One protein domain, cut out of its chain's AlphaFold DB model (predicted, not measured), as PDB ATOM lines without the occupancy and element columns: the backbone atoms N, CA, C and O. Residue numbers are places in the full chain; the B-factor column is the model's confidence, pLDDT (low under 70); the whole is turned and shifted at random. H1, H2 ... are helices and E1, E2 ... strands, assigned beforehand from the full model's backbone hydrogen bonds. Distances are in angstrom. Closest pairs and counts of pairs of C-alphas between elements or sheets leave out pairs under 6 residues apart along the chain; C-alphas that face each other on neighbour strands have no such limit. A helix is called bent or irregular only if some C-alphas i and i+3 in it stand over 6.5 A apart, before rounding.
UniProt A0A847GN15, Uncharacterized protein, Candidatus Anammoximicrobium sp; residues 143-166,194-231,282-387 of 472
ATOM      1  N   GLY A 143      -5.817  20.749 -25.856       95.12
ATOM      2  CA  GLY A 143      -6.604  19.729 -26.536       95.12
ATOM      3  C   GLY A 143      -5.735  18.531 -26.904       95.12
ATOM      4  O   GLY A 143      -4.647  18.696 -27.451       95.12
ATOM      5  N   ILE A 144      -6.229  17.324 -26.643       96.44
ATOM      6  CA  ILE A 144      -5.635  16.074 -27.121       96.44
ATOM      7  C   ILE A 144      -6.575  15.458 -28.153       96.44
ATOM      8  O   ILE A 144      -7.757  15.254 -27.873       96.44
ATOM      9  N   ALA A 145      -6.057  15.150 -29.338       95.75
ATOM     10  CA  ALA A 145      -6.832  14.558 -30.423       95.75
ATOM     11  C   ALA A 145      -6.100  13.369 -31.047       95.75
ATOM     12  O   ALA A 145      -4.876  13.272 -30.975       95.75
ATOM     13  N   ILE A 146      -6.858  12.478 -31.684       96.62
ATOM     14  CA  ILE A 146      -6.311  11.324 -32.402       96.62
ATOM     15  C   ILE A 146      -6.808  11.367 -33.839       96.62
ATOM     16  O   ILE A 146      -8.009  11.309 -34.087       96.62
ATOM     17  N   GLU A 147      -5.893  11.421 -34.792       95.50
ATOM     18  CA  GLU A 147      -6.182  11.110 -36.185       95.50
ATOM     19  C   GLU A 147      -5.865   9.636 -36.412       95.50
ATOM     20  O   GLU A 147      -4.717   9.218 -36.291       95.50
ATOM     21  N   TYR A 148      -6.886   8.837 -36.709       94.81
ATOM     22  CA  TYR A 148      -6.750   7.387 -36.793       94.81
ATOM     23  C   TYR A 148      -7.001   6.872 -38.210       94.81
ATOM     24  O   TYR A 148      -8.059   7.120 -38.794       94.81
ATOM     25  N   GLU A 149      -6.053   6.097 -38.735       94.88
ATOM     26  CA  GLU A 149      -6.170   5.374 -39.999       94.88
ATOM     27  C   GLU A 149      -5.953   3.870 -39.777       94.88
ATOM     28  O   GLU A 149      -4.911   3.433 -39.284       94.88
ATOM     29  N   PHE A 150      -6.919   3.052 -40.201       94.12
ATOM     30  CA  PHE A 150      -6.811   1.593 -40.169       94.12
ATOM     31  C   PHE A 150      -6.700   1.022 -41.586       94.12
ATOM     32  O   PHE A 150      -7.621   1.162 -42.390       94.12
ATOM     33  N   LYS A 151      -5.596   0.327 -41.876       94.06
ATOM     34  CA  LYS A 151      -5.274  -0.265 -43.190       94.06
ATOM     35  C   LYS A 151      -5.600  -1.761 -43.287       94.06
ATOM     36  O   LYS A 151      -5.012  -2.479 -44.091       94.06
ATOM     37  N   GLY A 152      -6.510  -2.249 -42.446       87.62
ATOM     38  CA  GLY A 152      -6.940  -3.647 -42.411       87.62
ATOM     39  C   GLY A 152      -8.377  -3.879 -42.899       87.62
ATOM     40  O   GLY A 152      -9.035  -2.960 -43.391       87.62
ATOM     41  N   PRO A 153      -8.894  -5.112 -42.753       85.50
ATOM     42  CA  PRO A 153     -10.264  -5.440 -43.135       85.50
ATOM     43  C   PRO A 153     -11.289  -4.672 -42.287       85.50
ATOM     44  O   PRO A 153     -11.104  -4.466 -41.087       85.50
ATOM     45  N   ARG A 154     -12.405  -4.267 -42.904       85.31
ATOM     46  CA  ARG A 154     -13.498  -3.588 -42.188       85.31
ATOM     47  C   ARG A 154     -14.019  -4.456 -41.040       85.31
ATOM     48  O   ARG A 154     -14.183  -5.660 -41.207       85.31
ATOM     49  N   GLY A 155     -14.318  -3.825 -39.904       78.38
ATOM     50  CA  GLY A 155     -14.870  -4.510 -38.731       78.38
ATOM     51  C   GLY A 155     -13.837  -5.238 -37.867       78.38
ATOM     52  O   GLY A 155     -14.220  -6.086 -37.071       78.38
ATOM     53  N   TYR A 156     -12.543  -4.933 -38.007       80.75
ATOM     54  CA  TYR A 156     -11.522  -5.447 -37.095       80.75
ATOM     55  C   TYR A 156     -11.796  -5.013 -35.646       80.75
ATOM     56  O   TYR A 156     -11.893  -3.822 -35.360       80.75
ATOM     57  N   THR A 157     -11.888  -5.988 -34.743       80.56
ATOM     58  CA  THR A 157     -12.117  -5.795 -33.299       80.56
ATOM     59  C   THR A 157     -10.932  -6.246 -32.439       80.56
ATOM     60  O   THR A 157     -11.037  -6.283 -31.215       80.56
ATOM     61  N   GLY A 158      -9.808  -6.620 -33.060       82.75
ATOM     62  CA  GLY A 158      -8.610  -7.052 -32.343       82.75
ATOM     63  C   GLY A 158      -7.793  -5.891 -31.763       82.75
ATOM     64  O   GLY A 158      -8.118  -4.717 -31.940       82.75
ATOM     65  N   SER A 159      -6.707  -6.228 -31.065       88.19
ATOM     66  CA  SER A 159      -5.806  -5.241 -30.456       88.19
ATOM     67  C   SER A 159      -5.114  -4.365 -31.506       88.19
ATOM     68  O   SER A 159      -4.587  -4.862 -32.499       88.19
ATOM     69  N   LEU A 160      -5.042  -3.057 -31.242       92.06
ATOM     70  CA  LEU A 160      -4.294  -2.104 -32.071       92.06
ATOM     71  C   LEU A 160      -2.783  -2.133 -31.805       92.06
ATOM     72  O   LEU A 160      -2.039  -1.467 -32.522       92.06
ATOM     73  N   TYR A 161      -2.354  -2.865 -30.767       94.56
ATOM     74  CA  TYR A 161      -0.981  -2.907 -30.257       94.56
ATOM     75  C   TYR A 161      -0.316  -1.526 -30.242       94.56
ATOM     76  O   TYR A 161       0.671  -1.310 -30.954       94.56
ATOM     77  N   PRO A 162      -0.871  -0.566 -29.482       95.94
ATOM     78  CA  PRO A 162      -0.313   0.775 -29.428       95.94
ATOM     79  C   PRO A 162       1.118   0.782 -28.867       95.94
ATOM     80  O   PRO A 162       1.603  -0.222 -28.328       95.94
ATOM     81  N   ILE A 163       1.803   1.919 -29.007       96.81
ATOM     82  CA  ILE A 163       3.184   2.094 -28.540       96.81
ATOM     83  C   ILE A 163       3.310   1.675 -27.065       96.81
ATOM     84  O   ILE A 163       2.469   2.021 -26.235       96.81
ATOM     85  N   GLY A 164       4.347   0.892 -26.759       92.38
ATOM     86  CA  GLY A 164       4.608   0.343 -25.425       92.38
ATOM     87  C   GLY A 164       3.993  -1.035 -25.153       92.38
ATOM     88  O   GLY A 164       4.329  -1.654 -24.148       92.38
ATOM     89  N   THR A 165       3.145  -1.560 -26.044       92.94
ATOM     90  CA  THR A 165       2.647  -2.945 -25.941       92.94
ATOM     91  C   THR A 165       3.590  -3.953 -26.592       92.94
ATOM     92  O   THR A 165       4.340  -3.628 -27.513       92.94
ATOM     93  N   THR A 166       3.527  -5.203 -26.134       90.88
ATOM     94  CA  THR A 166       4.336  -6.306 -26.662       90.88
ATOM     95  C   THR A 166       3.522  -7.234 -27.553       90.88
ATOM     96  O   THR A 166       2.407  -7.632 -27.212       90.88
ATOM     97  N   GLN A 194     -14.098   8.018 -20.166       65.50
ATOM     98  CA  GLN A 194     -14.140   7.449 -21.525       65.50
ATOM     99  C   GLN A 194     -13.048   8.006 -22.467       65.50
ATOM    100  O   GLN A 194     -12.524   7.276 -23.310       65.50
ATOM    101  N   GLY A 195     -12.652   9.274 -22.293       75.44
ATOM    102  CA  GLY A 195     -11.562   9.891 -23.052       75.44
ATOM    103  C   GLY A 195     -10.178   9.300 -22.761       75.44
ATOM    104  O   GLY A 195      -9.418   9.053 -23.694       75.44
ATOM    105  N   ASN A 196      -9.868   8.993 -21.497       81.56
ATOM    106  CA  ASN A 196      -8.589   8.380 -21.121       81.56
ATOM    107  C   ASN A 196      -8.469   6.952 -21.680       81.56
ATOM    108  O   ASN A 196      -7.437   6.580 -22.234       81.56
ATOM    109  N   ALA A 197      -9.561   6.179 -21.623       86.00
ATOM    110  CA  ALA A 197      -9.608   4.836 -22.200       86.00
ATOM    111  C   ALA A 197      -9.383   4.859 -23.723       86.00
ATOM    112  O   ALA A 197      -8.590   4.077 -24.247       86.00
ATOM    113  N   SER A 198     -10.030   5.789 -24.435       88.81
ATOM    114  CA  SER A 198      -9.844   5.948 -25.883       88.81
ATOM    115  C   SER A 198      -8.415   6.375 -26.240       88.81
ATOM    116  O   SER A 198      -7.827   5.810 -27.168       88.81
ATOM    117  N   LEU A 199      -7.828   7.307 -25.478       91.31
ATOM    118  CA  LEU A 199      -6.434   7.722 -25.637       91.31
ATOM    119  C   LEU A 199      -5.478   6.535 -25.481       91.31
ATOM    120  O   LEU A 199      -4.679   6.268 -26.383       91.31
ATOM    121  N   GLN A 200      -5.606   5.778 -24.391       91.44
ATOM    122  CA  GLN A 200      -4.766   4.613 -24.118       91.44
ATOM    123  C   GLN A 200      -4.926   3.523 -25.186       91.44
ATOM    124  O   GLN A 200      -3.930   2.967 -25.643       91.44
ATOM    125  N   GLN A 201      -6.156   3.254 -25.635       92.31
ATOM    126  CA  GLN A 201      -6.439   2.243 -26.657       92.31
ATOM    127  C   GLN A 201      -5.679   2.494 -27.969       92.31
ATOM    128  O   GLN A 201      -5.230   1.544 -28.610       92.31
ATOM    129  N   HIS A 202      -5.551   3.756 -28.386       94.25
ATOM    130  CA  HIS A 202      -4.976   4.103 -29.688       94.25
ATOM    131  C   HIS A 202      -3.486   4.445 -29.612       94.25
ATOM    132  O   HIS A 202      -2.758   4.175 -30.562       94.25
ATOM    133  N   THR A 203      -3.036   5.032 -28.501       95.31
ATOM    134  CA  THR A 203      -1.691   5.629 -28.390       95.31
ATOM    135  C   THR A 203      -0.797   4.943 -27.357       95.31
ATOM    136  O   THR A 203       0.425   5.066 -27.435       95.31
ATOM    137  N   GLY A 204      -1.378   4.177 -26.427       94.50
ATOM    138  CA  GLY A 204      -0.639   3.400 -25.435       94.50
ATOM    139  C   GLY A 204       0.180   4.282 -24.499       94.50
ATOM    140  O   GLY A 204      -0.298   5.309 -24.017       94.50
ATOM    141  N   GLU A 205       1.427   3.879 -24.263       94.50
ATOM    142  CA  GLU A 205       2.368   4.576 -23.381       94.50
ATOM    143  C   GLU A 205       2.602   6.031 -23.813       94.50
ATOM    144  O   GLU A 205       2.772   6.915 -22.975       94.50
ATOM    145  N   LEU A 206       2.563   6.298 -25.121       94.94
ATOM    146  CA  LEU A 206       2.845   7.621 -25.666       94.94
ATOM    147  C   LEU A 206       1.805   8.656 -25.212       94.94
ATOM    148  O   LEU A 206       2.166   9.723 -24.716       94.94
ATOM    149  N   GLY A 207       0.511   8.337 -25.323       95.06
ATOM    150  CA  GLY A 207      -0.556   9.226 -24.856       95.06
ATOM    151  C   GLY A 207      -0.580   9.377 -23.342       95.06
ATOM    152  O   GLY A 207      -0.819  10.478 -22.846       95.06
ATOM    153  N   GLN A 208      -0.271   8.305 -22.609       93.75
ATOM    154  CA  GLN A 208      -0.163   8.348 -21.150       93.75
ATOM    155  C   GLN A 208       0.945   9.301 -20.691       93.75
ATOM    156  O   GLN A 208       0.696  10.157 -19.844       93.75
ATOM    157  N   LYS A 209       2.146   9.203 -21.278       96.12
ATOM    158  CA  LYS A 209       3.274  10.076 -20.927       96.12
ATOM    159  C   LYS A 209       3.011  11.537 -21.291       96.12
ATOM    160  O   LYS A 209       3.304  12.409 -20.477       96.12
ATOM    161  N   VAL A 210       2.387  11.823 -22.441       97.06
ATOM    162  CA  VAL A 210       1.972  13.198 -22.787       97.06
ATOM    163  C   VAL A 210       0.982  13.748 -21.760       97.06
ATOM    164  O   VAL A 210       1.184  14.850 -21.250       97.06
ATOM    165  N   LEU A 211      -0.058  12.983 -21.416       94.44
ATOM    166  CA  LEU A 211      -1.044  13.393 -20.415       94.44
ATOM    167  C   LEU A 211      -0.381  13.672 -19.057       94.44
ATOM    168  O   LEU A 211      -0.601  14.733 -18.473       94.44
ATOM    169  N   GLN A 212       0.474  12.762 -18.590       93.81
ATOM    170  CA  GLN A 212       1.183  12.886 -17.316       93.81
ATOM    171  C   GLN A 212       2.085  14.129 -17.275       93.81
ATOM    172  O   GLN A 212       2.065  14.885 -16.306       93.81
ATOM    173  N   GLN A 213       2.865  14.370 -18.326       96.50
ATOM    174  CA  GLN A 213       3.781  15.507 -18.406       96.50
ATOM    175  C   GLN A 213       3.040  16.852 -18.490       96.50
ATOM    176  O   GLN A 213       3.488  17.843 -17.904       96.50
ATOM    177  N   LEU A 214       1.882  16.904 -19.160       96.00
ATOM    178  CA  LEU A 214       1.013  18.084 -19.132       96.00
ATOM    179  C   LEU A 214       0.445  18.322 -17.723       96.00
ATOM    180  O   LEU A 214       0.479  19.449 -17.231       96.00
ATOM    181  N   GLN A 215      -0.015  17.269 -17.043       92.94
ATOM    182  CA  GLN A 215      -0.522  17.355 -15.668       92.94
ATOM    183  C   GLN A 215       0.547  17.834 -14.675       92.94
ATOM    184  O   GLN A 215       0.253  18.664 -13.818       92.94
ATOM    185  N   GLN A 216       1.798  17.385 -14.816       94.31
ATOM    186  CA  GLN A 216       2.917  17.858 -13.989       94.31
ATOM    187  C   GLN A 216       3.138  19.373 -14.128       94.31
ATOM    188  O   GLN A 216       3.331  20.072 -13.133       94.31
ATOM    189  N   ARG A 217       3.048  19.903 -15.351       95.19
ATOM    190  CA  ARG A 217       3.179  21.344 -15.630       95.19
ATOM    191  C   ARG A 217       1.999  22.150 -15.105       95.19
ATOM    192  O   ARG A 217       2.187  23.256 -14.603       95.19
ATOM    193  N   ILE A 218       0.795  21.580 -15.153       92.06
ATOM    194  CA  ILE A 218      -0.384  22.164 -14.503       92.06
ATOM    195  C   ILE A 218      -0.166  22.248 -12.996       92.06
ATOM    196  O   ILE A 218      -0.362  23.319 -12.433       92.06
ATOM    197  N   ALA A 219       0.296  21.170 -12.359       91.31
ATOM    198  CA  ALA A 219       0.568  21.147 -10.923       91.31
ATOM    199  C   ALA A 219       1.656  22.157 -10.514       91.31
ATOM    200  O   ALA A 219       1.564  22.773  -9.455       91.31
ATOM    201  N   LYS A 220       2.653  22.381 -11.379       93.31
ATOM    202  CA  LYS A 220       3.688  23.411 -11.200       93.31
ATOM    203  C   LYS A 220       3.179  24.840 -11.449       93.31
ATOM    204  O   LYS A 220       3.810  25.801 -11.015       93.31
ATOM    205  N   GLY A 221       2.034  24.993 -12.113       93.25
ATOM    206  CA  GLY A 221       1.446  26.281 -12.478       93.25
ATOM    207  C   GLY A 221       1.997  26.882 -13.771       93.25
ATOM    208  O   GLY A 221       1.646  28.018 -14.094       93.25
ATOM    209  N   ASP A 222       2.793  26.129 -14.536       95.62
ATOM    210  CA  ASP A 222       3.401  26.575 -15.798       95.62
ATOM    211  C   ASP A 222       2.329  26.936 -16.846       95.62
ATOM    212  O   ASP A 222       2.529  27.827 -17.669       95.62
ATOM    213  N   PHE A 223       1.156  26.294 -16.786       95.31
ATOM    214  CA  PHE A 223       0.004  26.586 -17.656       95.31
ATOM    215  C   PHE A 223      -1.080  27.432 -16.986       95.31
ATOM    216  O   PHE A 223      -2.169  27.583 -17.537       95.31
ATOM    217  N   GLY A 224      -0.798  28.004 -15.816       93.25
ATOM    218  CA  GLY A 224      -1.709  28.901 -15.110       93.25
ATOM    219  C   GLY A 224      -1.850  28.535 -13.649       93.25
ATOM    220  O   GLY A 224      -2.296  27.445 -13.301       93.25
ATOM    221  N   LYS A 225      -1.552  29.503 -12.782       90.69
ATOM    222  CA  LYS A 225      -1.661  29.352 -11.324       90.69
ATOM    223  C   LYS A 225      -3.082  29.003 -10.875       90.69
ATOM    224  O   LYS A 225      -3.262  28.339  -9.863       90.69
ATOM    225  N   VAL A 226      -4.086  29.423 -11.644       88.88
ATOM    226  CA  VAL A 226      -5.501  29.156 -11.351       88.88
ATOM    227  C   VAL A 226      -5.884  27.687 -11.560       88.88
ATOM    228  O   VAL A 226      -6.852  27.237 -10.964       88.88
ATOM    229  N   LEU A 227      -5.119  26.923 -12.353       86.50
ATOM    230  CA  LEU A 227      -5.368  25.492 -12.564       86.50
ATOM    231  C   LEU A 227      -4.815  24.623 -11.427       86.50
ATOM    232  O   LEU A 227      -5.319  23.525 -11.207       86.50
ATOM    233  N   VAL A 228      -3.813  25.115 -10.688       83.06
ATOM    234  CA  VAL A 228      -3.185  24.388  -9.570       83.06
ATOM    235  C   VAL A 228      -4.204  24.107  -8.462       83.06
ATOM    236  O   VAL A 228      -4.265  23.000  -7.933       83.06
ATOM    237  N   ALA A 229      -5.039  25.098  -8.137       59.69
ATOM    238  CA  ALA A 229      -6.021  25.009  -7.055       59.69
ATOM    239  C   ALA A 229      -7.116  23.952  -7.307       59.69
ATOM    240  O   ALA A 229      -7.680  23.416  -6.357       59.69
ATOM    241  N   SER A 230      -7.382  23.613  -8.569       57.47
ATOM    242  CA  SER A 230      -8.409  22.642  -8.968       57.47
ATOM    243  C   SER A 230      -7.981  21.183  -8.777       57.47
ATOM    244  O   SER A 230      -8.835  20.308  -8.689       57.47
ATOM    245  N   GLY A 231      -6.672  20.903  -8.723       50.38
ATOM    246  CA  GLY A 231      -6.138  19.536  -8.654       50.38
ATOM    247  C   GLY A 231      -6.167  18.896  -7.260       50.38
ATOM    248  O   GLY A 231      -5.973  17.690  -7.151       50.38
ATOM    249  N   ASP A 282     -17.815  12.446 -28.375       52.75
ATOM    250  CA  ASP A 282     -17.967  13.131 -27.094       52.75
ATOM    251  C   ASP A 282     -16.624  13.717 -26.660       52.75
ATOM    252  O   ASP A 282     -15.728  13.028 -26.169       52.75
ATOM    253  N   VAL A 283     -16.467  15.014 -26.932       57.91
ATOM    254  CA  VAL A 283     -15.409  15.839 -26.346       57.91
ATOM    255  C   VAL A 283     -15.537  15.731 -24.827       57.91
ATOM    256  O   VAL A 283     -16.587  16.059 -24.277       57.91
ATOM    257  N   GLY A 284     -14.489  15.273 -24.146       65.88
ATOM    258  CA  GLY A 284     -14.514  15.018 -22.706       65.88
ATOM    259  C   GLY A 284     -13.299  15.615 -22.010       65.88
ATOM    260  O   GLY A 284     -12.176  15.465 -22.486       65.88
ATOM    261  N   THR A 285     -13.496  16.290 -20.880       71.19
ATOM    262  CA  THR A 285     -12.381  16.709 -20.019       71.19
ATOM    263  C   THR A 285     -11.692  15.461 -19.463       71.19
ATOM    264  O   THR A 285     -12.352  14.627 -18.845       71.19
ATOM    265  N   ILE A 286     -10.385  15.304 -19.708       74.88
ATOM    266  CA  ILE A 286      -9.604  14.172 -19.167       74.88
ATOM    267  C   ILE A 286      -9.108  14.510 -17.765       74.88
ATOM    268  O   ILE A 286      -9.148  13.684 -16.859       74.88
ATOM    269  N   SER A 287      -8.625  15.736 -17.603       76.94
ATOM    270  CA  SER A 287      -8.142  16.284 -16.346       76.94
ATOM    271  C   SER A 287      -8.191  17.798 -16.415       76.94
ATOM    272  O   SER A 287      -8.448  18.362 -17.482       76.94
ATOM    273  N   THR A 288      -7.900  18.457 -15.296       82.44
ATOM    274  CA  THR A 288      -7.936  19.911 -15.267       82.44
ATOM    275  C   THR A 288      -7.075  20.516 -16.378       82.44
ATOM    276  O   THR A 288      -5.935  20.103 -16.548       82.44
ATOM    277  N   GLY A 289      -7.600  21.461 -17.158       86.44
ATOM    278  CA  GLY A 289      -6.881  22.146 -18.235       86.44
ATOM    279  C   GLY A 289      -6.602  21.298 -19.482       86.44
ATOM    280  O   GLY A 289      -5.999  21.817 -20.423       86.44
ATOM    281  N   ILE A 290      -7.042  20.031 -19.524       91.75
ATOM    282  CA  ILE A 290      -6.797  19.091 -20.629       91.75
ATOM    283  C   ILE A 290      -8.116  18.483 -21.119       91.75
ATOM    284  O   ILE A 290      -8.829  17.778 -20.399       91.75
ATOM    285  N   VAL A 291      -8.416  18.705 -22.395       91.56
ATOM    286  CA  VAL A 291      -9.647  18.257 -23.051       91.56
ATOM    287  C   VAL A 291      -9.325  17.219 -24.121       91.56
ATOM    288  O   VAL A 291      -8.536  17.477 -25.027       91.56
ATOM    289  N   PHE A 292      -9.977  16.060 -24.074       93.19
ATOM    290  CA  PHE A 292      -9.973  15.107 -25.177       93.19
ATOM    291  C   PHE A 292     -10.958  15.550 -26.253       93.19
ATOM    292  O   PHE A 292     -12.154  15.667 -25.994       93.19
ATOM    293  N   LEU A 293     -10.479  15.748 -27.476       92.75
ATOM    294  CA  LEU A 293     -11.311  16.100 -28.631       92.75
ATOM    295  C   LEU A 293     -11.856  14.862 -29.372       92.75
ATOM    296  O   LEU A 293     -12.673  14.985 -30.298       92.75
ATOM    297  N   GLY A 294     -11.425  13.672 -28.946       92.38
ATOM    298  CA  GLY A 294     -11.804  12.393 -29.527       92.38
ATOM    299  C   GLY A 294     -10.883  11.933 -30.652       92.38
ATOM    300  O   GLY A 294      -9.846  12.533 -30.949       92.38
ATOM    301  N   VAL A 295     -11.327  10.867 -31.319       93.25
ATOM    302  CA  VAL A 295     -10.830  10.502 -32.645       93.25
ATOM    303  C   VAL A 295     -11.469  11.450 -33.660       93.25
ATOM    304  O   VAL A 295     -12.695  11.598 -33.714       93.25
ATOM    305  N   VAL A 296     -10.645  12.147 -34.432       91.88
ATOM    306  CA  VAL A 296     -11.057  13.233 -35.320       91.88
ATOM    307  C   VAL A 296     -10.522  13.016 -36.726       91.88
ATOM    308  O   VAL A 296      -9.516  12.346 -36.947       91.88
ATOM    309  N   ARG A 297     -11.210  13.610 -37.701       90.00
ATOM    310  CA  ARG A 297     -10.645  13.799 -39.035       90.00
ATOM    311  C   ARG A 297      -9.865  15.102 -39.039       90.00
ATOM    312  O   ARG A 297     -10.308  16.066 -38.424       90.00
ATOM    313  N   SER A 298      -8.785  15.150 -39.812       86.88
ATOM    314  CA  SER A 298      -7.914  16.327 -39.890       86.88
ATOM    315  C   SER A 298      -8.665  17.627 -40.193       86.88
ATOM    316  O   SER A 298      -8.487  18.638 -39.522       86.88
ATOM    317  N   LYS A 299      -9.628  17.574 -41.122       89.06
ATOM    318  CA  LYS A 299     -10.472  18.726 -41.474       89.06
ATOM    319  C   LYS A 299     -11.405  19.217 -40.353       89.06
ATOM    320  O   LYS A 299     -11.805  20.372 -40.383       89.06
ATOM    321  N   ASP A 300     -11.753  18.353 -39.398       90.38
ATOM    322  CA  ASP A 300     -12.695  18.648 -38.310       90.38
ATOM    323  C   ASP A 300     -11.940  19.085 -37.025       90.38
ATOM    324  O   ASP A 300     -12.555  19.459 -36.025       90.38
ATOM    325  N   LEU A 301     -10.597  19.017 -37.023       89.19
ATOM    326  CA  LEU A 301      -9.753  19.252 -35.847       89.19
ATOM    327  C   LEU A 301      -9.868  20.689 -35.326       89.19
ATOM    328  O   LEU A 301     -10.098  20.893 -34.134       89.19
ATOM    329  N   LEU A 302      -9.712  21.678 -36.212       88.75
ATOM    330  CA  LEU A 302      -9.701  23.088 -35.821       88.75
ATOM    331  C   LEU A 302     -11.059  23.530 -35.267       88.75
ATOM    332  O   LEU A 302     -11.111  24.191 -34.234       88.75
ATOM    333  N   GLU A 303     -12.152  23.113 -35.906       89.88
ATOM    334  CA  GLU A 303     -13.513  23.408 -35.451       89.88
ATOM    335  C   GLU A 303     -13.754  22.847 -34.041       89.88
ATOM    336  O   GLU A 303     -14.203  23.565 -33.146       89.88
ATOM    337  N   LYS A 304     -13.367  21.588 -33.799       91.06
ATOM    338  CA  LYS A 304     -13.470  20.969 -32.469       91.06
ATOM    339  C   LYS A 304     -12.612  21.677 -31.425       91.06
ATOM    340  O   LYS A 304     -13.065  21.865 -30.295       91.06
ATOM    341  N   ALA A 305     -11.395  22.078 -31.782       90.75
ATOM    342  CA  ALA A 305     -10.507  22.817 -30.893       90.75
ATOM    343  C   ALA A 305     -11.100  24.182 -30.501       90.75
ATOM    344  O   ALA A 305     -11.126  24.540 -29.319       90.75
ATOM    345  N   GLN A 306     -11.644  24.912 -31.478       89.00
ATOM    346  CA  GLN A 306     -12.306  26.199 -31.266       89.00
ATOM    347  C   GLN A 306     -13.557  26.048 -30.393       89.00
ATOM    348  O   GLN A 306     -13.699  26.770 -29.405       89.00
ATOM    349  N   ALA A 307     -14.409  25.056 -30.668       89.00
ATOM    350  CA  ALA A 307     -15.593  24.762 -29.858       89.00
ATOM    351  C   ALA A 307     -15.234  24.366 -28.410       89.00
ATOM    352  O   ALA A 307     -15.894  24.771 -27.448       89.00
ATOM    353  N   ALA A 308     -14.141  23.618 -28.226       89.06
ATOM    354  CA  ALA A 308     -13.619  23.266 -26.907       89.06
ATOM    355  C   ALA A 308     -12.948  24.450 -26.179       89.06
ATOM    356  O   ALA A 308     -12.781  24.399 -24.950       89.06
ATOM    357  N   LYS A 309     -12.631  25.530 -26.908       89.12
ATOM    358  CA  LYS A 309     -11.916  26.729 -26.443       89.12
ATOM    359  C   LYS A 309     -10.537  26.387 -25.866       89.12
ATOM    360  O   LYS A 309     -10.208  26.823 -24.762       89.12
ATOM    361  N   VAL A 310      -9.781  25.537 -26.568       92.56
ATOM    362  CA  VAL A 310      -8.389  25.195 -26.219       92.56
ATOM    363  C   VAL A 310      -7.397  26.130 -26.922       92.56
ATOM    364  O   VAL A 310      -7.707  26.726 -27.953       92.56
ATOM    365  N   ASP A 311      -6.209  26.285 -26.347       93.25
ATOM    366  CA  ASP A 311      -5.150  27.187 -26.816       93.25
ATOM    367  C   ASP A 311      -4.079  26.452 -27.641       93.25
ATOM    368  O   ASP A 311      -3.533  27.015 -28.589       93.25
ATOM    369  N   ALA A 312      -3.807  25.190 -27.301       94.31
ATOM    370  CA  ALA A 312      -2.809  24.345 -27.952       94.31
ATOM    371  C   ALA A 312      -3.351  22.931 -28.191       94.31
ATOM    372  O   ALA A 312      -4.229  22.463 -27.461       94.31
ATOM    373  N   LEU A 313      -2.814  22.245 -29.201       95.31
ATOM    374  CA  LEU A 313      -3.218  20.891 -29.574       95.31
ATOM    375  C   LEU A 313      -2.026  19.939 -29.617       95.31
ATOM    376  O   LEU A 313      -1.063  20.191 -30.337       95.31
ATOM    377  N   CYS A 314      -2.153  18.805 -28.929       96.69
ATOM    378  CA  CYS A 314      -1.327  17.622 -29.145       96.69
ATOM    379  C   CYS A 314      -2.150  16.591 -29.924       96.69
ATOM    380  O   CYS A 314      -3.131  16.044 -29.414       96.69
ATOM    381  N   VAL A 315      -1.763  16.341 -31.172       96.81
ATOM    382  CA  VAL A 315      -2.468  15.438 -32.081       96.81
ATOM    383  C   VAL A 315      -1.631  14.189 -32.293       96.81
ATOM    384  O   VAL A 315      -0.481  14.272 -32.715       96.81
ATOM    385  N   PHE A 316      -2.215  13.028 -32.021       98.00
ATOM    386  CA  PHE A 316      -1.608  11.741 -32.330       98.00
ATOM    387  C   PHE A 316      -2.082  11.287 -33.702       98.00
ATOM    388  O   PHE A 316      -3.267  11.010 -33.880       98.00
ATOM    389  N   ASN A 317      -1.171  11.189 -34.665       97.38
ATOM    390  CA  ASN A 317      -1.461  10.535 -35.932       97.38
ATOM    391  C   ASN A 317      -1.125   9.049 -35.788       97.38
ATOM    392  O   ASN A 317       0.038   8.700 -35.608       97.38
ATOM    393  N   VAL A 318      -2.145   8.192 -35.808       97.62
ATOM    394  CA  VAL A 318      -2.040   6.753 -35.546       97.62
ATOM    395  C   VAL A 318      -2.447   5.984 -36.797       97.62
ATOM    396  O   VAL A 318      -3.608   6.010 -37.208       97.62
ATOM    397  N   VAL A 319      -1.501   5.241 -37.369       97.31
ATOM    398  CA  VAL A 319      -1.721   4.375 -38.530       97.31
ATOM    399  C   VAL A 319      -1.517   2.923 -38.122       97.31
ATOM    400  O   VAL A 319      -0.418   2.511 -37.749       97.31
ATOM    401  N   VAL A 320      -2.572   2.117 -38.236       96.19
ATOM    402  CA  VAL A 320      -2.543   0.691 -37.890       96.19
ATOM    403  C   VAL A 320      -2.652  -0.163 -39.147       96.19
ATOM    404  O   VAL A 320      -3.615  -0.062 -39.906       96.19
ATOM    405  N   THR A 321      -1.674  -1.043 -39.355       95.94
ATOM    406  CA  THR A 321      -1.587  -1.940 -40.516       95.94
ATOM    407  C   THR A 321      -1.418  -3.392 -40.062       95.94
ATOM    408  O   THR A 321      -0.333  -3.775 -39.617       95.94
ATOM    409  N   PRO A 322      -2.456  -4.237 -40.183       92.50
ATOM    410  CA  PRO A 322      -2.316  -5.670 -39.952       92.50
ATOM    411  C   PRO A 322      -1.418  -6.325 -41.005       92.50
ATOM    412  O   PRO A 322      -1.579  -6.095 -42.203       92.50
ATOM    413  N   ASN A 323      -0.505  -7.191 -40.574       87.31
ATOM    414  CA  ASN A 323       0.296  -8.034 -41.451       87.31
ATOM    415  C   ASN A 323      -0.296  -9.453 -41.479       87.31
ATOM    416  O   ASN A 323      -0.034 -10.241 -40.569       87.31
ATOM    417  N   PRO A 324      -1.051  -9.827 -42.528       82.06
ATOM    418  CA  PRO A 324      -1.721 -11.124 -42.585       82.06
ATOM    419  C   PRO A 324      -0.752 -12.309 -42.692       82.06
ATOM    420  O   PRO A 324      -1.139 -13.429 -42.384       82.06
ATOM    421  N   ARG A 325       0.503 -12.088 -43.120       83.31
ATOM    422  CA  ARG A 325       1.494 -13.169 -43.273       83.31
ATOM    423  C   ARG A 325       2.161 -13.535 -41.953       83.31
ATOM    424  O   ARG A 325       2.446 -14.704 -41.733       83.31
ATOM    425  N   LEU A 326       2.438 -12.538 -41.116       84.19
ATOM    426  CA  LEU A 326       3.110 -12.735 -39.826       84.19
ATOM    427  C   LEU A 326       2.132 -12.749 -38.642       84.19
ATOM    428  O   LEU A 326       2.527 -13.081 -37.532       84.19
ATOM    429  N   GLY A 327       0.872 -12.359 -38.854       84.50
ATOM    430  CA  GLY A 327      -0.114 -12.198 -37.781       84.50
ATOM    431  C   GLY A 327       0.180 -11.018 -36.846       84.50
ATOM    432  O   GLY A 327      -0.462 -10.885 -35.810       84.50
ATOM    433  N   HIS A 328       1.150 -10.168 -37.191       91.19
ATOM    434  CA  HIS A 328       1.536  -8.995 -36.409       91.19
ATOM    435  C   HIS A 328       0.720  -7.769 -36.815       91.19
ATOM    436  O   HIS A 328       0.315  -7.627 -37.969       91.19
ATOM    437  N   ILE A 329       0.538  -6.844 -35.886       93.81
ATOM    438  CA  ILE A 329      -0.088  -5.547 -36.107       93.81
ATOM    439  C   ILE A 329       0.992  -4.474 -36.036       93.81
ATOM    440  O   ILE A 329       1.631  -4.273 -35.002       93.81
ATOM    441  N   LEU A 330       1.199  -3.772 -37.146       95.12
ATOM    442  CA  LEU A 330       2.058  -2.601 -37.175       95.12
ATOM    443  C   LEU A 330       1.255  -1.396 -36.688       95.12
ATOM    444  O   LEU A 330       0.252  -1.053 -37.311       95.12
ATOM    445  N   ASN A 331       1.701  -0.756 -35.615       96.69
ATOM    446  CA  ASN A 331       1.169   0.524 -35.167       96.69
ATOM    447  C   ASN A 331       2.272   1.569 -35.320       96.69
ATOM    448  O   ASN A 331       3.334   1.452 -34.701       96.69
ATOM    449  N   GLU A 332       2.026   2.548 -36.184       97.88
ATOM    450  CA  GLU A 332       2.901   3.691 -36.372       97.88
ATOM    451  C   GLU A 332       2.224   4.944 -35.822       97.88
ATOM    452  O   GLU A 332       1.092   5.243 -36.197       97.88
ATOM    453  N   THR A 333       2.912   5.665 -34.940       98.25
ATOM    454  CA  THR A 333       2.376   6.871 -34.301       98.25
ATOM    455  C   THR A 333       3.362   8.038 -34.404       98.25
ATOM    456  O   THR A 333       4.548   7.866 -34.110       98.25
ATOM    457  N   THR A 334       2.879   9.223 -34.789       98.06
ATOM    458  CA  THR A 334       3.570  10.516 -34.596       98.06
ATOM    459  C   THR A 334       2.754  11.430 -33.685       98.06
ATOM    460  O   THR A 334       1.530  11.306 -33.592       98.06
ATOM    461  N   ILE A 335       3.431  12.352 -33.003       98.06
ATOM    462  CA  ILE A 335       2.816  13.436 -32.232       98.06
ATOM    463  C   ILE A 335       3.044  14.734 -32.987       98.06
ATOM    464  O   ILE A 335       4.172  15.031 -33.371       98.06
ATOM    465  N   ARG A 336       1.995  15.537 -33.137       95.88
ATOM    466  CA  ARG A 336       2.068  16.878 -33.710       95.88
ATOM    467  C   ARG A 336       1.581  17.911 -32.714       95.88
ATOM    468  O   ARG A 336       0.553  17.721 -32.062       95.88
ATOM    469  N   LEU A 337       2.319  19.008 -32.612       95.38
ATOM    470  CA  LEU A 337       1.943  20.180 -31.835       95.38
ATOM    471  C   LEU A 337       1.393  21.243 -32.784       95.38
ATOM    472  O   LEU A 337       2.099  21.667 -33.699       95.38
ATOM    473  N   HIS A 338       0.169  21.705 -32.547       91.69
ATOM    474  CA  HIS A 338      -0.437  22.805 -33.304       91.69
ATOM    475  C   HIS A 338      -0.856  23.941 -32.367       91.69
ATOM    476  O   HIS A 338      -1.295  23.695 -31.239       91.69
ATOM    477  N   ASP A 339      -0.781  25.183 -32.854       86.94
ATOM    478  CA  ASP A 339      -1.555  26.282 -32.267       86.94
ATOM    479  C   ASP A 339      -3.001  26.274 -32.789       86.94
ATOM    480  O   ASP A 339      -3.303  25.703 -33.840       86.94
ATOM    481  N   THR A 340      -3.915  26.922 -32.065       84.31
ATOM    482  CA  THR A 340      -5.319  27.059 -32.495       84.31
ATOM    483  C   THR A 340      -5.603  28.313 -33.321       84.31
ATOM    484  O   THR A 340      -6.736  28.512 -33.760       84.31
ATOM    485  N   LEU A 341      -4.598  29.161 -33.554       74.44
ATOM    486  CA  LEU A 341      -4.758  30.466 -34.201       74.44
ATOM    487  C   LEU A 341      -4.598  30.361 -35.723       74.44
ATOM    488  O   LEU A 341      -5.356  30.963 -36.477       74.44
ATOM    489  N   GLN A 342      -3.626  29.573 -36.167       68.38
ATOM    490  CA  GLN A 342      -3.287  29.312 -37.563       68.38
ATOM    491  C   GLN A 342      -3.480  27.838 -37.940       68.38
ATOM    492  O   GLN A 342      -3.329  27.501 -39.113       68.38
ATOM    493  N   ALA A 343      -3.777  26.963 -36.965       68.25
ATOM    494  CA  ALA A 343      -3.800  25.504 -37.129       68.25
ATOM    495  C   ALA A 343      -2.490  24.943 -37.708       68.25
ATOM    496  O   ALA A 343      -2.443  23.829 -38.238       68.25
ATOM    497  N   LYS A 344      -1.413  25.729 -37.627       75.19
ATOM    498  CA  LYS A 344      -0.128  25.395 -38.214       75.19
ATOM    499  C   LYS A 344       0.548  24.355 -37.335       75.19
ATOM    500  O   LYS A 344       0.583  24.490 -36.114       75.19
ATOM    501  N   GLU A 345       1.100  23.331 -37.971       86.25
ATOM    502  CA  GLU A 345       1.999  22.406 -37.295       86.25
ATOM    503  C   GLU A 345       3.265  23.163 -36.872       86.25
ATOM    504  O   GLU A 345       3.974  23.757 -37.690       86.25
ATOM    505  N   LEU A 346       3.504  23.189 -35.567       89.94
ATOM    506  CA  LEU A 346       4.649  23.848 -34.950       89.94
ATOM    507  C   LEU A 346       5.815  22.889 -34.742       89.94
ATOM    508  O   LEU A 346       6.963  23.327 -34.642       89.94
ATOM    509  N   TRP A 347       5.502  21.603 -34.605       94.81
ATOM    510  CA  TRP A 347       6.453  20.539 -34.342       94.81
ATOM    511  C   TRP A 347       5.808  19.177 -34.622       94.81
ATOM    512  O   TRP A 347       4.629  18.985 -34.318       94.81
ATOM    513  N   GLU A 348       6.593  18.234 -35.137       96.44
ATOM    514  CA  GLU A 348       6.221  16.828 -35.309       96.44
ATOM    515  C   GLU A 348       7.326  15.937 -34.719       96.44
ATOM    516  O   GLU A 348       8.519  16.214 -34.878       96.44
ATOM    517  N   SER A 349       6.924  14.873 -34.024       97.38
ATOM    518  CA  SER A 349       7.825  13.855 -33.483       97.38
ATOM    519  C   SER A 349       8.388  12.967 -34.587       97.38
ATOM    520  O   SER A 349       7.857  12.882 -35.699       97.38
ATOM    521  N   ARG A 350       9.407  12.166 -34.271       95.81
ATOM    522  CA  ARG A 350       9.722  11.024 -35.132       95.81
ATOM    523  C   ARG A 350       8.557  10.037 -35.123       95.81
ATOM    524  O   ARG A 350       7.807   9.924 -34.150       95.81
ATOM    525  N   LYS A 351       8.428   9.289 -36.217       97.38
ATOM    526  CA  LYS A 351       7.454   8.202 -36.316       97.38
ATOM    527  C   LYS A 351       7.912   7.015 -35.481       97.38
ATOM    528  O   LYS A 351       8.871   6.332 -35.846       97.38
ATOM    529  N   LEU A 352       7.194   6.753 -34.396       97.50
ATOM    530  CA  LEU A 352       7.396   5.578 -33.562       97.50
ATOM    531  C   LEU A 352       6.644   4.389 -34.140       97.50
ATOM    532  O   LEU A 352       5.551   4.520 -34.682       97.50
ATOM    533  N   ASN A 353       7.251   3.216 -34.018       95.75
ATOM    534  CA  ASN A 353       6.727   1.964 -34.534       95.75
ATOM    535  C   ASN A 353       6.749   0.937 -33.405       95.75
ATOM    536  O   ASN A 353       7.823   0.645 -32.880       95.75
ATOM    537  N   ASN A 354       5.589   0.391 -33.041       96.12
ATOM    538  CA  ASN A 354       5.446  -0.489 -31.878       96.12
ATOM    539  C   ASN A 354       6.431  -1.676 -31.873       96.12
ATOM    540  O   ASN A 354       7.056  -1.947 -30.853       96.12
ATOM    541  N   ILE A 355       6.629  -2.338 -33.018       95.38
ATOM    542  CA  ILE A 355       7.548  -3.475 -33.153       95.38
ATOM    543  C   ILE A 355       9.000  -3.017 -33.017       95.38
ATOM    544  O   ILE A 355       9.777  -3.668 -32.325       95.38
ATOM    545  N   LYS A 356       9.382  -1.895 -33.643       94.38
ATOM    546  CA  LYS A 356      10.750  -1.365 -33.500       94.38
ATOM    547  C   LYS A 356      11.047  -0.949 -32.065       94.38
ATOM    548  O   LYS A 356      12.113  -1.288 -31.574       94.38
ATOM    549  N   VAL A 357      10.101  -0.291 -31.394       95.69
ATOM    550  CA  VAL A 357      10.222   0.084 -29.979       95.69
ATOM    551  C   VAL A 357      10.398  -1.163 -29.109       95.69
ATOM    552  O   VAL A 357      11.297  -1.197 -28.276       95.69
ATOM    553  N   GLN A 358       9.610  -2.222 -29.332       94.69
ATOM    554  CA  GLN A 358       9.774  -3.488 -28.611       94.69
ATOM    555  C   GLN A 358      11.158  -4.116 -28.844       94.69
ATOM    556  O   GLN A 358      11.778  -4.589 -27.895       94.69
ATOM    557  N   LEU A 359      11.637  -4.135 -30.092       93.88
ATOM    558  CA  LEU A 359      12.944  -4.704 -30.432       93.88
ATOM    559  C   LEU A 359      14.099  -3.886 -29.842       93.88
ATOM    560  O   LEU A 359      15.031  -4.472 -29.307       93.88
ATOM    561  N   GLU A 360      14.027  -2.557 -29.899       93.88
ATOM    562  CA  GLU A 360      15.042  -1.666 -29.326       93.88
ATOM    563  C   GLU A 360      15.074  -1.747 -27.799       93.88
ATOM    564  O   GLU A 360      16.143  -1.711 -27.214       93.88
ATOM    565  N   ARG A 361      13.934  -1.960 -27.132       93.19
ATOM    566  CA  ARG A 361      13.910  -2.222 -25.683       93.19
ATOM    567  C   ARG A 361      14.495  -3.583 -25.304       93.19
ATOM    568  O   ARG A 361      15.006  -3.733 -24.200       93.19
ATOM    569  N   ALA A 362      14.391  -4.578 -26.186       92.88
ATOM    570  CA  ALA A 362      14.951  -5.910 -25.956       92.88
ATOM    571  C   ALA A 362      16.469  -5.969 -26.209       92.88
ATOM    572  O   ALA A 362      17.159  -6.757 -25.566       92.88
ATOM    573  N   ASP A 363      16.972  -5.143 -27.129       92.25
ATOM    574  CA  ASP A 363      18.395  -4.986 -27.449       92.25
ATOM    575  C   ASP A 363      18.739  -3.487 -27.597       92.25
ATOM    576  O   ASP A 363      18.789  -2.967 -28.723       92.25
ATOM    577  N   PRO A 364      18.895  -2.761 -26.469       90.44
ATOM    578  CA  PRO A 364      19.123  -1.318 -26.476       90.44
ATOM    579  C   PRO A 364      20.434  -0.944 -27.161       90.44
ATOM    580  O   PRO A 364      21.512  -1.394 -26.778       90.44
ATOM    581  N   LYS A 365      20.336  -0.080 -28.174       87.56
ATOM    582  CA  LYS A 365      21.503   0.493 -28.871       87.56
ATOM    583  C   LYS A 365      21.916   1.856 -28.336       87.56
ATOM    584  O   LYS A 365      23.036   2.293 -28.582       87.56
ATOM    585  N   GLU A 366      20.995   2.532 -27.668       87.12
ATOM    586  CA  GLU A 366      21.178   3.830 -27.035       87.12
ATOM    587  C   GLU A 366      20.726   3.722 -25.574       87.12
ATOM    588  O   GLU A 366      19.867   2.899 -25.255       87.12
ATOM    589  N   ASP A 367      21.273   4.570 -24.703       89.62
ATOM    590  CA  ASP A 367      20.930   4.577 -23.273       89.62
ATOM    591  C   ASP A 367      19.506   5.099 -23.007       89.62
ATOM    592  O   ASP A 367      18.930   4.848 -21.949       89.62
ATOM    593  N   GLN A 368      18.937   5.846 -23.958       92.19
ATOM    594  CA  GLN A 368      17.633   6.485 -23.818       92.19
ATOM    595  C   GLN A 368      16.532   5.703 -24.534       92.19
ATOM    596  O   GLN A 368      16.603   5.462 -25.744       92.19
ATOM    597  N   ASP A 369      15.457   5.423 -23.791       94.69
ATOM    598  CA  ASP A 369      14.243   4.811 -24.323       94.69
ATOM    599  C   ASP A 369      13.662   5.628 -25.499       94.69
ATOM    600  O   ASP A 369      13.562   6.860 -25.407       94.69
ATOM    601  N   PRO A 370      13.230   4.980 -26.599       93.69
ATOM    602  CA  PRO A 370      12.694   5.678 -27.766       93.69
ATOM    603  C   PRO A 370      11.488   6.568 -27.465       93.69
ATOM    604  O   PRO A 370      11.318   7.604 -28.101       93.69
ATOM    605  N   VAL A 371      10.635   6.173 -26.514       95.69
ATOM    606  CA  VAL A 371       9.464   6.964 -26.125       95.69
ATOM    607  C   VAL A 371       9.906   8.170 -25.302       95.69
ATOM    608  O   VAL A 371       9.441   9.278 -25.562       95.69
ATOM    609  N   ASP A 372      10.831   7.984 -24.356       96.38
ATOM    610  CA  ASP A 372      11.340   9.079 -23.519       96.38
ATOM    611  C   ASP A 372      12.060  10.152 -24.335       96.38
ATOM    612  O   ASP A 372      11.882  11.342 -24.073       96.38
ATOM    613  N   ARG A 373      12.777   9.750 -25.385       95.81
ATOM    614  CA  ARG A 373      13.411  10.670 -26.337       95.81
ATOM    615  C   ARG A 373      12.407  11.609 -27.005       95.81
ATOM    616  O   ARG A 373      12.637  12.815 -27.088       95.81
ATOM    617  N   GLU A 374      11.279  11.072 -27.471       96.12
ATOM    618  CA  GLU A 374      10.237  11.886 -28.105       96.12
ATOM    619  C   GLU A 374       9.480  12.747 -27.080       96.12
ATOM    620  O   GLU A 374       9.091  13.871 -27.403       96.12
ATOM    621  N   MET A 375       9.315  12.272 -25.837       97.56
ATOM    622  CA  MET A 375       8.768  13.091 -24.745       97.56
ATOM    623  C   MET A 375       9.680  14.274 -24.426       97.56
ATOM    624  O   MET A 375       9.201  15.404 -24.352       97.56
ATOM    625  N   GLU A 376      10.985  14.050 -24.288       97.50
ATOM    626  CA  GLU A 376      11.949  15.122 -24.038       97.50
ATOM    627  C   GLU A 376      11.918  16.163 -25.166       97.50
ATOM    628  O   GLU A 376      11.834  17.364 -24.903       97.50
ATOM    629  N   ALA A 377      11.908  15.717 -26.426       97.25
ATOM    630  CA  ALA A 377      11.861  16.607 -27.582       97.25
ATOM    631  C   ALA A 377      10.571  17.447 -27.635       97.25
ATOM    632  O   ALA A 377      10.643  18.665 -27.836       97.25
ATOM    633  N   LEU A 378       9.406  16.823 -27.417       97.62
ATOM    634  CA  LEU A 378       8.118  17.520 -27.367       97.62
ATOM    635  C   LEU A 378       8.097  18.551 -26.237       97.62
ATOM    636  O   LEU A 378       7.758  19.717 -26.451       97.62
ATOM    637  N   PHE A 379       8.458  18.135 -25.025       97.75
ATOM    638  CA  PHE A 379       8.313  18.994 -23.860       97.75
ATOM    639  C   PHE A 379       9.367  20.091 -23.791       97.75
ATOM    640  O   PHE A 379       9.050  21.180 -23.330       97.75
ATOM    641  N   LYS A 380      10.545  19.902 -24.391       97.38
ATOM    642  CA  LYS A 380      11.484  21.003 -24.644       97.38
ATOM    643  C   LYS A 380      10.849  22.122 -25.478       97.38
ATOM    644  O   LYS A 380      11.084  23.297 -25.201       97.38
ATOM    645  N   LYS A 381      10.039  21.779 -26.488       95.25
ATOM    646  CA  LYS A 381       9.313  22.759 -27.314       95.25
ATOM    647  C   LYS A 381       8.171  23.420 -26.538       95.25
ATOM    648  O   LYS A 381       8.008  24.635 -26.617       95.25
ATOM    649  N   ILE A 382       7.400  22.637 -25.784       96.50
ATOM    650  CA  ILE A 382       6.300  23.144 -24.952       96.50
ATOM    651  C   ILE A 382       6.826  24.097 -23.870       96.50
ATOM    652  O   ILE A 382       6.303  25.198 -23.733       96.50
ATOM    653  N   ASP A 383       7.891  23.725 -23.165       96.69
ATOM    654  CA  ASP A 383       8.448  24.507 -22.055       96.69
ATOM    655  C   ASP A 383       9.054  25.834 -22.513       96.69
ATOM    656  O   ASP A 383       9.030  26.820 -21.780       96.69
ATOM    657  N   ALA A 384       9.564  25.878 -23.744       94.38
ATOM    658  CA  ALA A 384      10.132  27.088 -24.317       94.38
ATOM    659  C   ALA A 384       9.071  28.123 -24.732       94.38
ATOM    660  O   ALA A 384       9.349  29.322 -24.715       94.38
ATOM    661  N   GLU A 385       7.876  27.687 -25.147       91.81
ATOM    662  CA  GLU A 385       6.940  28.557 -25.881       91.81
ATOM    663  C   GLU A 385       5.527  28.616 -25.294       91.81
ATOM    664  O   GLU A 385       4.854  29.637 -25.431       91.81
ATOM    665  N   TRP A 386       5.067  27.553 -24.642       94.62
ATOM    666  CA  TRP A 386       3.666  27.371 -24.250       94.62
ATOM    667  C   TRP A 386       3.416  27.483 -22.748       94.62
ATOM    668  O   TRP A 386       2.291  27.278 -22.295       94.62
ATOM    669  N   VAL A 387       4.436  27.837 -21.972       95.56
ATOM    670  CA  VAL A 387       4.272  28.233 -20.570       95.56
ATOM    671  C   VAL A 387       3.749  29.666 -20.485       95.56
ATOM    672  O   VAL A 387       4.062  30.510 -21.329       95.56
TER     673      VAL A 387
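AT A GLANCE: This is residues 143 to 166, 194 to 231 and 282 to 387 of the 472 residues of an uncharacterized protein of Candidatus Anammoximicrobium sp (UniProt A0A847GN15). A twisted six-stranded sheet curls round H1 and H2, which lie with H6 over one face, while H4 covers the other face. The long E4 and E5 hairpin runs lengthwise through the domain, H3 lies beyond one end of H2, and residues 362 to 368, of which 362 belongs to H5, stick out between H5 and H6. The printed part has 168 residues, with six named helices and six named strands in the order E1 H1 H2 H3 E2 E3 H4 E4 E5 E6 H5 H6. The mixed sheet runs E2 E3 E1 E4 E5 E6, and the class is mixed, helices and strands. The whole is compact, with a radius of gyration of the C-alphas of 16.3 A and spans of 52 by 39 by 28 A.

IN THESE COORDINATES: E1, residues 143 to 150, begins at C-alpha 143 (-6.604, 19.729, -26.536). Next come H1, residues 194 to 203, H2, residues 205 to 220 and 22.5 A long, and H3, residues 225 to 231. E2, residues 284 to 287, E3, residues 290 to 295, and H4, residues 298 to 308, follow. E4, residues 312 to 323, measures 35.2 A and E5, residues 328 to 339, 35.7 A. E6, residues 345 to 348, H5, residues 354 to 362, and H6, residues 370 to 385 and 23.7 A long, come last; C-alpha 385 is at (6.940, 28.557, -25.881).

HOW THE PARTS SIT: E4, E5 and E6 form a meander, each strand the antiparallel neighbour of the one before; N 317 and O 334 are 2.9 A apart, N 346 and O 337 2.8 A. E1 is parallel to E4, with N 147 and O 316 at 2.8 A, and to E3, with N 144 and O 291 at 2.8 A. E2 and E3 are a hairpin, with N 292 and O 284 at 2.8 A. E3, H4 and E4 make a split strand-helix-strand unit, two strands running the same way with E1 between them, its crossover right-handed. H4, irregular with C-alphas 299 and 302 7.2 A apart, has a height over the sheet of 8.6 A. H2 and H6 touch, closest at the C-alphas of Leu 206 and Val 371, 6.7 A. H5 only grazes the sheet. Every O i to N i+4 pair is within hydrogen-bond range in H1, H2 and H5; H4 has 5 of 7, H6 11 of 12, and H3 0 of 3, with 3 of 4 O i to N i+3 pairs.

THE WHOLE: The C-alphas farthest apart are those of Val 226 and Arg 325, 53.5 A. The printed part has two cuts: between residues 166 and 194, 27 residues are not printed and the C-alphas of 166 and 194 are 23.6 A apart, and between residues 231 and 282, 50 residues are not printed and the C-alphas of 231 and 282 are 22.8 A apart. Of the links printed whole, none is long. The mean pLDDT of the printed part is 90.2; residues 194, 229 to 231, 282 to 284 and 342 to 343 are under 70.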